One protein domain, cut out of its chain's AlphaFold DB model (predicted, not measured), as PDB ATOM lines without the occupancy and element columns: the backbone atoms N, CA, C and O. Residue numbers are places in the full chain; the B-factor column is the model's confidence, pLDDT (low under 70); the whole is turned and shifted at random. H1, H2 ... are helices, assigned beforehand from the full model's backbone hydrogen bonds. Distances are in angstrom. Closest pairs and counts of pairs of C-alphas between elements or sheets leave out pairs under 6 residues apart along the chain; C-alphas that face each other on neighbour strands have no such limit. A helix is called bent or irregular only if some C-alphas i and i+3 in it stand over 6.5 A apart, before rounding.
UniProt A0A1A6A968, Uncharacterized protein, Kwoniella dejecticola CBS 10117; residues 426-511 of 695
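What this domain is: This is residues 426 to 511 of the 695 residues of an uncharacterized protein of Kwoniella dejecticola CBS 10117 (UniProt A0A1A6A968). One long helix, H5, is the spine of this model: the four shorter helices pack on the part of it before residue 499, and its last stretch, residues 499 to 511, sticks out alone as an arm. H1 closes in on H5 at a slant and meets it with its last residues, 439 to 444, H2 packs on the same stretch of H5 around Thr 494, H3 packs on H5 nearer its start, at residues 487 to 491, and H4 makes a corner with the first part of H5, at residues 482 to 483. The printed part has 86 residues with five named helices in the order H1, H2, H3, H4, H5 and no named strand, and its class is all helix. It is only just loose, close to compact, with a radius of gyration of the C-alphas of 14.6 A, and elongated, spanning 49 by 27 by 22 A.

Where its parts are: Find C-alpha 480 at (196.483, 114.848, 126.625); from there H5, residues 480 to 511, runs 45.9 A to C-alpha 511 at (167.762, 97.224, 95.506). Go back to C-alpha 429 at (187.570, 102.258, 135.301), where H1, residues 429 to 444, begins its 23.4 A. H2 is residues 450 to 453, 5.5 A, and H3 is residues 456 to 463, 10.7 A. H4, residues 466 to 478, covers 17.5 A and is irregular: C-alphas 467 and 470 are 8.5 A apart.

How they stand to each other: Start from H5, the hub, which touches the four other helices. Residues 439 to 444 of H1 touch residues 490 to 497 of H5; the closest C-alphas, of Val 443 and Thr 494, are 6.5 A apart. These two run the same way at a shallow tilt of 34 degrees, only just short of steep. H2 touches residues 491 to 498 of H5, closest at the C-alphas of Glu 450 and Thr 494, 5.8 A. H3 touches residues 487 to 491 of H5, closest at the C-alphas of Arg 456 and His 491, 6.1 A, and is about perpendicular to H5, only just, at 72 degrees. Residues 471 to 476 of H4 touch residues 482 to 483 of H5, closest at the C-alphas of Lys 476 and Ala 483, 5.1 A, opposite ways at a steep tilt of 48 degrees. The helix packing is only just mostly crossed, with 1 of 3 pairs at a shallow tilt. H1 and H3 are apart. Within H3 and H5 every O i to N i+4 pair is within hydrogen-bond range, against 11 of 12 in H1 and 5 of 9 in H4; H2 is too short for such a pair.

The domain as a whole: Look for the two C-alphas farthest apart at Lys 478 and Ala 511, 49.7 A. Without residues 499 to 511, which stand free, the body spans 32 by 22 by 21 A. The printed part has no cut, and its four links are tight. Low confidence, pLDDT under 70, is found at residues 426 to 428.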
ATOM      1  N   ALA A 426     191.651  97.834 132.477       62.53
ATOM      2  CA  ALA A 426     191.280  97.925 133.892       62.53
ATOM      3  C   ALA A 426     191.650  99.274 134.551       62.53
ATOM      4  O   ALA A 426     191.016  99.681 135.521       62.53
ATOM      5  N   ASN A 427     192.629 100.002 134.000       64.88
ATOM      6  CA  ASN A 427     193.092 101.292 134.519       64.88
ATOM      7  C   ASN A 427     192.216 102.497 134.132       64.88
ATOM      8  O   ASN A 427     192.506 103.613 134.567       64.88
ATOM      9  N   ILE A 428     191.212 102.319 133.269       68.75
ATOM     10  CA  ILE A 428     190.303 103.394 132.833       68.75
ATOM     11  C   ILE A 428     189.045 103.455 133.717       68.75
ATOM     12  O   ILE A 428     188.443 104.519 133.859       68.75
ATOM     13  N   GLY A 429     188.707 102.348 134.388       75.50
ATOM     14  CA  GLY A 429     187.570 102.258 135.301       75.50
ATOM     15  C   GLY A 429     186.205 102.292 134.600       75.50
ATOM     16  O   GLY A 429     186.089 102.541 133.399       75.50
ATOM     17  N   ARG A 430     185.144 102.041 135.376       81.38
ATOM     18  CA  ARG A 430     183.748 101.981 134.904       81.38
ATOM     19  C   ARG A 430     183.290 103.282 134.227       81.38
ATOM     20  O   ARG A 430     182.632 103.238 133.194       81.38
ATOM     21  N   THR A 431     183.723 104.425 134.751       82.25
ATOM     22  CA  THR A 431     183.396 105.768 134.250       82.25
ATOM     23  C   THR A 431     183.922 106.041 132.842       82.25
ATOM     24  O   THR A 431     183.237 106.683 132.051       82.25
ATOM     25  N   GLY A 432     185.109 105.542 132.479       82.31
ATOM     26  CA  GLY A 432     185.610 105.704 131.113       82.31
ATOM     27  C   GLY A 432     184.871 104.828 130.098       82.31
ATOM     28  O   GLY A 432     184.640 105.269 128.973       82.31
ATOM     29  N   MET A 433     184.452 103.623 130.494       82.69
ATOM     30  CA  MET A 433     183.611 102.762 129.655       82.69
ATOM     31  C   MET A 433     182.233 103.394 129.416       82.69
ATOM     32  O   MET A 433     181.790 103.472 128.272       82.69
ATOM     33  N   GLU A 434     181.588 103.894 130.474       86.19
ATOM     34  CA  GLU A 434     180.303 104.602 130.385       86.19
ATOM     35  C   GLU A 434     180.405 105.846 129.491       86.19
ATOM     36  O   GLU A 434     179.520 106.087 128.673       86.19
ATOM     37  N   PHE A 435     181.516 106.584 129.569       88.88
ATOM     38  CA  PHE A 435     181.791 107.717 128.686       88.88
ATOM     39  C   PHE A 435     181.854 107.318 127.201       88.88
ATOM     40  O   PHE A 435     181.176 107.943 126.386       88.88
ATOM     41  N   LEU A 436     182.610 106.271 126.835       86.38
ATOM     42  CA  LEU A 436     182.665 105.820 125.436       86.38
ATOM     43  C   LEU A 436     181.325 105.270 124.943       86.38
ATOM     44  O   LEU A 436     180.964 105.512 123.795       86.38
ATOM     45  N   MET A 437     180.575 104.561 125.792       85.81
ATOM     46  CA  MET A 437     179.228 104.105 125.435       85.81
ATOM     47  C   MET A 437     178.280 105.285 125.212       85.81
ATOM     48  O   MET A 437     177.518 105.272 124.249       85.81
ATOM     49  N   LYS A 438     178.335 106.313 126.070       89.25
ATOM     50  CA  LYS A 438     177.531 107.530 125.907       89.25
ATOM     51  C   LYS A 438     177.887 108.256 124.606       89.25
ATOM     52  O   LYS A 438     176.982 108.689 123.901       89.25
ATOM     53  N   LEU A 439     179.175 108.344 124.264       87.12
ATOM     54  CA  LEU A 439     179.626 108.904 122.985       87.12
ATOM     55  C   LEU A 439     179.122 108.100 121.787       87.12
ATOM     56  O   LEU A 439     178.596 108.692 120.855       87.12
ATOM     57  N   GLY A 440     179.245 106.769 121.829       85.75
ATOM     58  CA  GLY A 440     178.731 105.891 120.774       85.75
ATOM     59  C   GLY A 440     177.237 106.110 120.539       85.75
ATOM     60  O   GLY A 440     176.840 106.424 119.424       85.75
ATOM     61  N   ARG A 441     176.433 106.088 121.611       88.06
ATOM     62  CA  ARG A 441     174.987 106.347 121.522       88.06
ATOM     63  C   ARG A 441     174.665 107.733 120.982       88.06
ATOM     64  O   ARG A 441     173.752 107.857 120.182       88.06
ATOM     65  N   ARG A 442     175.399 108.770 121.402       86.94
ATOM     66  CA  ARG A 442     175.167 110.130 120.895       86.94
ATOM     67  C   ARG A 442     175.442 110.225 119.400       86.94
ATOM     68  O   ARG A 442     174.705 110.912 118.711       86.94
ATOM     69  N   VAL A 443     176.479 109.549 118.906       85.62
ATOM     70  CA  VAL A 443     176.771 109.517 117.468       85.62
ATOM     71  C   VAL A 443     175.780 108.635 116.712       85.62
ATOM     72  O   VAL A 443     175.608 108.862 115.528       85.62
ATOM     73  N   GLU A 444     175.111 107.672 117.342       83.56
ATOM     74  CA  GLU A 444     174.053 106.851 116.720       83.56
ATOM     75  C   GLU A 444     172.663 107.517 116.742       83.56
ATOM     76  O   GLU A 444     171.783 107.114 115.987       83.56
ATOM     77  N   ASP A 445     172.476 108.547 117.569       87.38
ATOM     78  CA  ASP A 445     171.213 109.260 117.787       87.38
ATOM     79  C   ASP A 445     170.657 109.893 116.496       87.38
ATOM     80  O   ASP A 445     171.410 110.440 115.686       87.38
ATOM     81  N   GLU A 446     169.344 109.857 116.273       78.62
ATOM     82  CA  GLU A 446     168.733 110.404 115.047       78.62
ATOM     83  C   GLU A 446     168.893 111.928 114.954       78.62
ATOM     84  O   GLU A 446     169.065 112.466 113.861       78.62
ATOM     85  N   GLU A 447     168.934 112.612 116.099       83.88
ATOM     86  CA  GLU A 447     169.161 114.059 116.191       83.88
ATOM     87  C   GLU A 447     170.615 114.472 115.905       83.88
ATOM     88  O   GLU A 447     170.923 115.661 115.781       83.88
ATOM     89  N   PHE A 448     171.541 113.514 115.825       84.81
ATOM     90  CA  PHE A 448     172.943 113.804 115.567       84.81
ATOM     91  C   PHE A 448     173.172 114.089 114.082       84.81
ATOM     92  O   PHE A 448     173.155 113.200 113.230       84.81
ATOM     93  N   ASN A 449     173.434 115.358 113.781       84.19
ATOM     94  CA  ASN A 449     173.737 115.815 112.438       84.19
ATOM     95  C   ASN A 449     175.229 115.623 112.117       84.19
ATOM     96  O   ASN A 449     176.089 116.370 112.578       84.19
ATOM     97  N   GLU A 450     175.540 114.628 111.286       83.81
ATOM     98  CA  GLU A 450     176.913 114.294 110.878       83.81
ATOM     99  C   GLU A 450     177.663 115.466 110.229       83.81
ATOM    100  O   GLU A 450     178.884 115.571 110.371       83.81
ATOM    101  N   SER A 451     176.941 116.343 109.519       81.50
ATOM    102  CA  SER A 451     177.543 117.454 108.772       81.50
ATOM    103  C   SER A 451     178.231 118.477 109.682       81.50
ATOM    104  O   SER A 451     179.278 119.015 109.308       81.50
ATOM    105  N   ASP A 452     177.730 118.631 110.911       84.00
ATOM    106  CA  ASP A 452     178.263 119.545 111.925       84.00
ATOM    107  C   ASP A 452     179.594 119.060 112.524       84.00
ATOM    108  O   ASP A 452     180.307 119.834 113.157       84.00
ATOM    109  N   TYR A 453     179.966 117.791 112.308       86.00
ATOM    110  CA  TYR A 453     181.148 117.152 112.904       86.00
ATOM    111  C   TYR A 453     182.082 116.529 111.860       86.00
ATOM    112  O   TYR A 453     182.830 115.586 112.145       86.00
ATOM    113  N   THR A 454     182.039 117.058 110.636       79.62
ATOM    114  CA  THR A 454     182.923 116.665 109.527       79.62
ATOM    115  C   THR A 454     184.379 117.052 109.786       79.62
ATOM    116  O   THR A 454     185.300 116.329 109.389       79.62
ATOM    117  N   GLU A 455     184.599 118.149 110.509       87.62
ATOM    118  CA  GLU A 455     185.917 118.634 110.901       87.62
ATOM    119  C   GLU A 455     186.307 118.175 112.308       87.62
ATOM    120  O   GLU A 455     185.517 118.177 113.254       87.62
ATOM    121  N   ARG A 456     187.591 117.852 112.477       88.50
ATOM    122  CA  ARG A 456     188.156 117.451 113.772       88.50
ATOM    123  C   ARG A 456     188.001 118.538 114.846       88.50
ATOM    124  O   ARG A 456     187.814 118.219 116.018       88.50
ATOM    125  N   GLU A 457     188.061 119.812 114.463       89.12
ATOM    126  CA  GLU A 457     187.901 120.941 115.390       89.12
ATOM    127  C   GLU A 457     186.460 121.081 115.907       89.12
ATOM    128  O   GLU A 457     186.243 121.434 117.069       89.12
ATOM    129  N   ALA A 458     185.464 120.706 115.101       88.62
ATOM    130  CA  ALA A 458     184.078 120.662 115.553       88.62
ATOM    131  C   ALA A 458     183.871 119.575 116.622       88.62
ATOM    132  O   ALA A 458     183.237 119.820 117.648       88.62
ATOM    133  N   VAL A 459     184.506 118.407 116.456       89.56
ATOM    134  CA  VAL A 459     184.514 117.337 117.470       89.56
ATOM    135  C   VAL A 459     185.187 117.793 118.767       89.56
ATOM    136  O   VAL A 459     184.672 117.533 119.855       89.56
ATOM    137  N   LYS A 460     186.309 118.519 118.679       90.06
ATOM    138  CA  LYS A 460     186.960 119.116 119.859       90.06
ATOM    139  C   LYS A 460     186.030 120.074 120.594       90.06
ATOM    140  O   LYS A 460     185.952 120.027 121.819       90.06
ATOM    141  N   THR A 461     185.313 120.908 119.847       88.50
ATOM    142  CA  THR A 461     184.360 121.871 120.406       88.50
ATOM    143  C   THR A 461     183.192 121.158 121.083       88.50
ATOM    144  O   THR A 461     182.842 121.514 122.203       88.50
ATOM    145  N   MET A 462     182.654 120.100 120.465       89.69
ATOM    146  CA  MET A 462     181.623 119.242 121.055       89.69
ATOM    147  C   MET A 462     182.081 118.659 122.391       89.69
ATOM    148  O   MET A 462     181.405 118.812 123.402       89.69
ATOM    149  N   LEU A 463     183.259 118.031 122.412       89.31
ATOM    150  CA  LEU A 463     183.809 117.380 123.603       89.31
ATOM    151  C   LEU A 463     184.213 118.371 124.707       89.31
ATOM    152  O   LEU A 463     184.333 117.973 125.863       89.31
ATOM    153  N   ALA A 464     184.403 119.649 124.373       86.50
ATOM    154  CA  ALA A 464     184.656 120.716 125.337       86.50
ATOM    155  C   ALA A 464     183.373 121.255 126.003       86.50
ATOM    156  O   ALA A 464     183.457 122.004 126.978       86.50
ATOM    157  N   GLN A 465     182.183 120.891 125.510       86.56
ATOM    158  CA  GLN A 465     180.919 121.294 126.125       86.56
ATOM    159  C   GLN A 465     180.729 120.631 127.498       86.56
ATOM    160  O   GLN A 465     181.205 119.525 127.763       86.56
ATOM    161  N   ASN A 466     179.960 121.289 128.373       74.00
ATOM    162  CA  ASN A 466     179.716 120.840 129.751       74.00
ATOM    163  C   ASN A 466     179.145 119.413 129.851       74.00
ATOM    164  O   ASN A 466     179.357 118.732 130.858       74.00
ATOM    165  N   GLU A 467     178.463 118.944 128.805       83.00
ATOM    166  CA  GLU A 467     177.900 117.595 128.730       83.00
ATOM    167  C   GLU A 467     178.970 116.485 128.780       83.00
ATOM    168  O   GLU A 467     178.708 115.371 129.246       83.00
ATOM    169  N   TRP A 468     180.206 116.804 128.388       89.44
ATOM    170  CA  TRP A 468     181.342 115.882 128.333       89.44
ATOM    171  C   TRP A 468     182.388 116.203 129.400       89.44
ATOM    172  O   TRP A 468     183.590 116.063 129.191       89.44
ATOM    173  N   SER A 469     181.933 116.589 130.594       85.31
ATOM    174  CA  SER A 469     182.808 116.985 131.707       85.31
ATOM    175  C   SER A 469     183.911 115.970 132.056       85.31
ATOM    176  O   SER A 469     184.983 116.374 132.509       85.31
ATOM    177  N   TYR A 470     183.699 114.670 131.814       86.81
ATOM    178  CA  TYR A 470     184.731 113.642 131.978       86.81
ATOM    179  C   TYR A 470     185.907 113.827 131.005       86.81
ATOM    180  O   TYR A 470     187.065 113.703 131.411       86.81
ATOM    181  N   PHE A 471     185.629 114.179 129.747       89.44
ATOM    182  CA  PHE A 471     186.657 114.478 128.755       89.44
ATOM    183  C   PHE A 471     187.496 115.681 129.192       89.44
ATOM    184  O   PHE A 471     188.711 115.552 129.337       89.44
ATOM    185  N   GLU A 472     186.850 116.808 129.497       88.75
ATOM    186  CA  GLU A 472     187.551 118.060 129.808       88.75
ATOM    187  C   GLU A 472     188.303 117.991 131.150       88.75
ATOM    188  O   GLU A 472     189.484 118.326 131.224       88.75
ATOM    189  N   LYS A 473     187.656 117.503 132.220       87.75
ATOM    190  CA  LYS A 473     188.236 117.505 133.579       87.75
ATOM    191  C   LYS A 473     189.172 116.330 133.855       87.75
ATOM    192  O   LYS A 473     190.016 116.419 134.743       87.75
ATOM    193  N   THR A 474     189.016 115.207 133.149       86.69
ATOM    194  CA  THR A 474     189.784 113.985 133.446       86.69
ATOM    195  C   THR A 474     190.733 113.625 132.320       86.69
ATOM    196  O   THR A 474     191.931 113.506 132.565       86.69
ATOM    197  N   ILE A 475     190.231 113.452 131.097       87.88
ATOM    198  CA  ILE A 475     191.050 112.949 129.989       87.88
ATOM    199  C   ILE A 475     192.024 114.032 129.519       87.88
ATOM    200  O   ILE A 475     193.232 113.819 129.570       87.88
ATOM    201  N   LYS A 476     191.528 115.214 129.150       89.75
ATOM    202  CA  LYS A 476     192.332 116.311 128.598       89.75
ATOM    203  C   LYS A 476     193.376 116.842 129.582       89.75
ATOM    204  O   LYS A 476     194.523 117.040 129.199       89.75
ATOM    205  N   GLN A 477     193.006 117.006 130.854       89.00
ATOM    206  CA  GLN A 477     193.921 117.513 131.886       89.00
ATOM    207  C   GLN A 477     194.977 116.492 132.327       89.00
ATOM    208  O   GLN A 477     196.121 116.868 132.567       89.00
ATOM    209  N   LYS A 478     194.617 115.207 132.470       87.81
ATOM    210  CA  LYS A 478     195.534 114.193 133.029       87.81
ATOM    211  C   LYS A 478     196.273 113.383 131.966       87.81
ATOM    212  O   LYS A 478     197.295 112.778 132.284       87.81
ATOM    213  N   ARG A 479     195.736 113.289 130.745       88.19
ATOM    214  CA  ARG A 479     196.238 112.438 129.652       88.19
ATOM    215  C   ARG A 479     195.966 113.086 128.278       88.19
ATOM    216  O   ARG A 479     195.096 112.605 127.551       88.19
ATOM    217  N   PRO A 480     196.711 114.135 127.888       88.31
ATOM    218  CA  PRO A 480     196.483 114.848 126.625       88.31
ATOM    219  C   PRO A 480     196.589 113.935 125.390       88.31
ATOM    220  O   PRO A 480     195.746 114.012 124.502       88.31
ATOM    221  N   ASP A 481     197.522 112.978 125.380       86.88
ATOM    222  CA  ASP A 481     197.661 112.012 124.277       86.88
ATOM    223  C   ASP A 481     196.432 111.103 124.112       86.88
ATOM    224  O   ASP A 481     196.109 110.657 123.010       86.88
ATOM    225  N   LEU A 482     195.740 110.804 125.218       87.62
ATOM    226  CA  LEU A 482     194.499 110.030 125.199       87.62
ATOM    227  C   LEU A 482     193.326 110.892 124.729       87.62
ATOM    228  O   LEU A 482     192.428 110.378 124.071       87.62
ATOM    229  N   ALA A 483     193.340 112.189 125.043       89.25
ATOM    230  CA  ALA A 483     192.328 113.128 124.576       89.25
ATOM    231  C   ALA A 483     192.335 113.224 123.046       89.25
ATOM    232  O   ALA A 483     191.273 113.121 122.437       89.25
ATOM    233  N   GLU A 484     193.516 113.310 122.427       91.81
ATOM    234  CA  GLU A 484     193.646 113.300 120.964       91.81
ATOM    235  C   GLU A 484     193.131 111.995 120.341       91.81
ATOM    236  O   GLU A 484     192.420 112.035 119.342       91.81
ATOM    237  N   GLN A 485     193.384 110.840 120.964       89.56
ATOM    238  CA  GLN A 485     192.843 109.561 120.486       89.56
ATOM    239  C   GLN A 485     191.318 109.471 120.616       89.56
ATOM    240  O   GLN A 485     190.665 108.885 119.758       89.56
ATOM    241  N   VAL A 486     190.736 110.050 121.671       90.25
ATOM    242  CA  VAL A 486     189.276 110.131 121.831       90.25
ATOM    243  C   VAL A 486     188.667 111.064 120.783       90.25
ATOM    244  O   VAL A 486     187.638 110.720 120.209       90.25
ATOM    245  N   ILE A 487     189.305 112.201 120.491       92.81
ATOM    246  CA  ILE A 487     188.888 113.104 119.407       92.81
ATOM    247  C   ILE A 487     188.923 112.366 118.063       92.81
ATOM    248  O   ILE A 487     187.934 112.390 117.334       92.81
ATOM    249  N   ASP A 488     190.025 111.672 117.761       92.06
ATOM    250  CA  ASP A 488     190.171 110.888 116.530       92.06
ATOM    251  C   ASP A 488     189.116 109.779 116.437       92.06
ATOM    252  O   ASP A 488     188.569 109.526 115.369       92.06
ATOM    253  N   TYR A 489     188.798 109.135 117.561       91.31
ATOM    254  CA  TYR A 489     187.775 108.099 117.630       91.31
ATOM    255  C   TYR A 489     186.368 108.647 117.373       91.31
ATOM    256  O   TYR A 489     185.609 108.044 116.619       91.31
ATOM    257  N   VAL A 490     186.010 109.791 117.961       89.81
ATOM    258  CA  VAL A 490     184.694 110.409 117.737       89.81
ATOM    259  C   VAL A 490     184.578 110.912 116.301       89.81
ATOM    260  O   VAL A 490     183.577 110.640 115.651       89.81
ATOM    261  N   HIS A 491     185.619 111.557 115.770       91.06
ATOM    262  CA  HIS A 491     185.671 111.954 114.358       91.06
ATOM    263  C   HIS A 491     185.563 110.749 113.415       91.06
ATOM    264  O   HIS A 491     184.864 110.787 112.406       91.06
ATOM    265  N   TRP A 492     186.190 109.631 113.770       92.25
ATOM    266  CA  TRP A 492     186.023 108.386 113.036       92.25
ATOM    267  C   TRP A 492     184.593 107.836 113.115       92.25
ATOM    268  O   TRP A 492     184.084 107.372 112.096       92.25
ATOM    269  N   LEU A 493     183.931 107.891 114.278       89.12
ATOM    270  CA  LEU A 493     182.539 107.450 114.424       89.12
ATOM    271  C   LEU A 493     181.596 108.262 113.525       89.12
ATOM    272  O   LEU A 493     180.752 107.669 112.855       89.12
ATOM    273  N   THR A 494     181.770 109.586 113.443       87.44
ATOM    274  CA  THR A 494     180.944 110.437 112.566       87.44
ATOM    275  C   THR A 494     181.170 110.107 111.093       87.44
ATOM    276  O   THR A 494     180.219 109.909 110.338       87.44
ATOM    277  N   GLN A 495     182.430 109.922 110.687       87.62
ATOM    278  CA  GLN A 495     182.765 109.468 109.336       87.62
ATOM    279  C   GLN A 495     182.274 108.048 109.041       87.62
ATOM    280  O   GLN A 495     181.942 107.732 107.898       87.62
ATOM    281  N   LYS A 496     182.276 107.152 110.031       85.69
ATOM    282  CA  LYS A 496     181.763 105.785 109.894       85.69
ATOM    283  C   LYS A 496     180.260 105.809 109.636       85.69
ATOM    284  O   LYS A 496     179.838 105.199 108.657       85.69
ATOM    285  N   ARG A 497     179.494 106.579 110.412       82.81
ATOM    286  CA  ARG A 497     178.047 106.741 110.211       82.81
ATOM    287  C   ARG A 497     177.721 107.326 108.835       82.81
ATOM    288  O   ARG A 497     176.924 106.744 108.108       82.81
ATOM    289  N   SER A 498     178.447 108.360 108.407       83.06
ATOM    290  CA  SER A 498     178.285 108.938 107.065       83.06
ATOM    291  C   SER A 498     178.559 107.933 105.948       83.06
ATOM    292  O   SER A 498     177.782 107.799 104.999       83.06
ATOM    293  N   ARG A 499     179.633 107.141 106.078       82.44
ATOM    294  CA  ARG A 499     179.932 106.048 105.139       82.44
ATOM    295  C   ARG A 499     178.838 104.984 105.138       82.44
ATOM    296  O   ARG A 499     178.491 104.494 104.068       82.44
ATOM    297  N   GLU A 500     178.306 104.616 106.298       80.44
ATOM    298  CA  GLU A 500     177.208 103.653 106.428       80.44
ATOM    299  C   GLU A 500     175.904 104.185 105.825       80.44
ATOM    300  O   GLU A 500     175.255 103.454 105.083       80.44
ATOM    301  N   SER A 501     175.571 105.459 106.037       78.50
ATOM    302  CA  SER A 501     174.424 106.144 105.428       78.50
ATOM    303  C   SER A 501     174.535 106.182 103.900       78.50
ATOM    304  O   SER A 501     173.623 105.754 103.190       78.50
ATOM    305  N   HIS A 502     175.695 106.576 103.365       78.19
ATOM    306  CA  HIS A 502     175.956 106.541 101.925       78.19
ATOM    307  C   HIS A 502     175.898 105.124 101.346       78.19
ATOM    308  O   HIS A 502     175.348 104.929 100.261       78.19
ATOM    309  N   ARG A 503     176.436 104.125 102.059       76.62
ATOM    310  CA  ARG A 503     176.322 102.714 101.665       76.62
ATOM    311  C   ARG A 503     174.869 102.256 101.675       76.62
ATOM    312  O   ARG A 503     174.448 101.643 100.705       76.62
ATOM    313  N   ALA A 504     174.096 102.589 102.705       74.38
ATOM    314  CA  ALA A 504     172.683 102.239 102.795       74.38
ATOM    315  C   ALA A 504     171.875 102.874 101.654       74.38
ATOM    316  O   ALA A 504     171.068 102.192 101.033       74.38
ATOM    317  N   ALA A 505     172.142 104.139 101.312       77.69
ATOM    318  CA  ALA A 505     171.535 104.802 100.161       77.69
ATOM    319  C   ALA A 505     171.923 104.134  98.830       77.69
ATOM    320  O   ALA A 505     171.071 103.956  97.961       77.69
ATOM    321  N   ALA A 506     173.184 103.718  98.673       73.38
ATOM    322  CA  ALA A 506     173.642 102.986  97.494       73.38
ATOM    323  C   ALA A 506     173.016 101.584  97.402       73.38
ATOM    324  O   ALA A 506     172.612 101.170  96.318       73.38
ATOM    325  N   TYR A 507     172.894 100.868  98.523       77.75
ATOM    326  CA  TYR A 507     172.226  99.569  98.579       77.75
ATOM    327  C   TYR A 507     170.733  99.691  98.313       77.75
ATOM    328  O   TYR A 507     170.203  98.857  97.589       77.75
ATOM    329  N   LYS A 508     170.084 100.750  98.803       78.75
ATOM    330  CA  LYS A 508     168.699 101.074  98.464       78.75
ATOM    331  C   LYS A 508     168.540 101.328  96.969       78.75
ATOM    332  O   LYS A 508     167.748 100.662  96.324       78.75
ATOM    333  N   ALA A 509     169.357 102.209  96.395       74.69
ATOM    334  CA  ALA A 509     169.323 102.488  94.961       74.69
ATOM    335  C   ALA A 509     169.588 101.226  94.121       74.69
ATOM    336  O   ALA A 509     168.941 101.019  93.101       74.69
ATOM    337  N   TYR A 510     170.506 100.359  94.564       75.31
ATOM    338  CA  TYR A 510     170.748  99.071  93.921       75.31
ATOM    339  C   TYR A 510     169.536  98.137  94.044       75.31
ATOM    340  O   TYR A 510     169.100  97.577  93.043       75.31
ATOM    341  N   ALA A 511     168.961  98.012  95.239       74.75
ATOM    342  CA  ALA A 511     167.762  97.224  95.506       74.75
ATOM    343  C   ALA A 511     166.539  97.704  94.708       74.75
ATOM    344  O   ALA A 511     165.731  96.870  94.299       74.75
TER     345      ALA A 511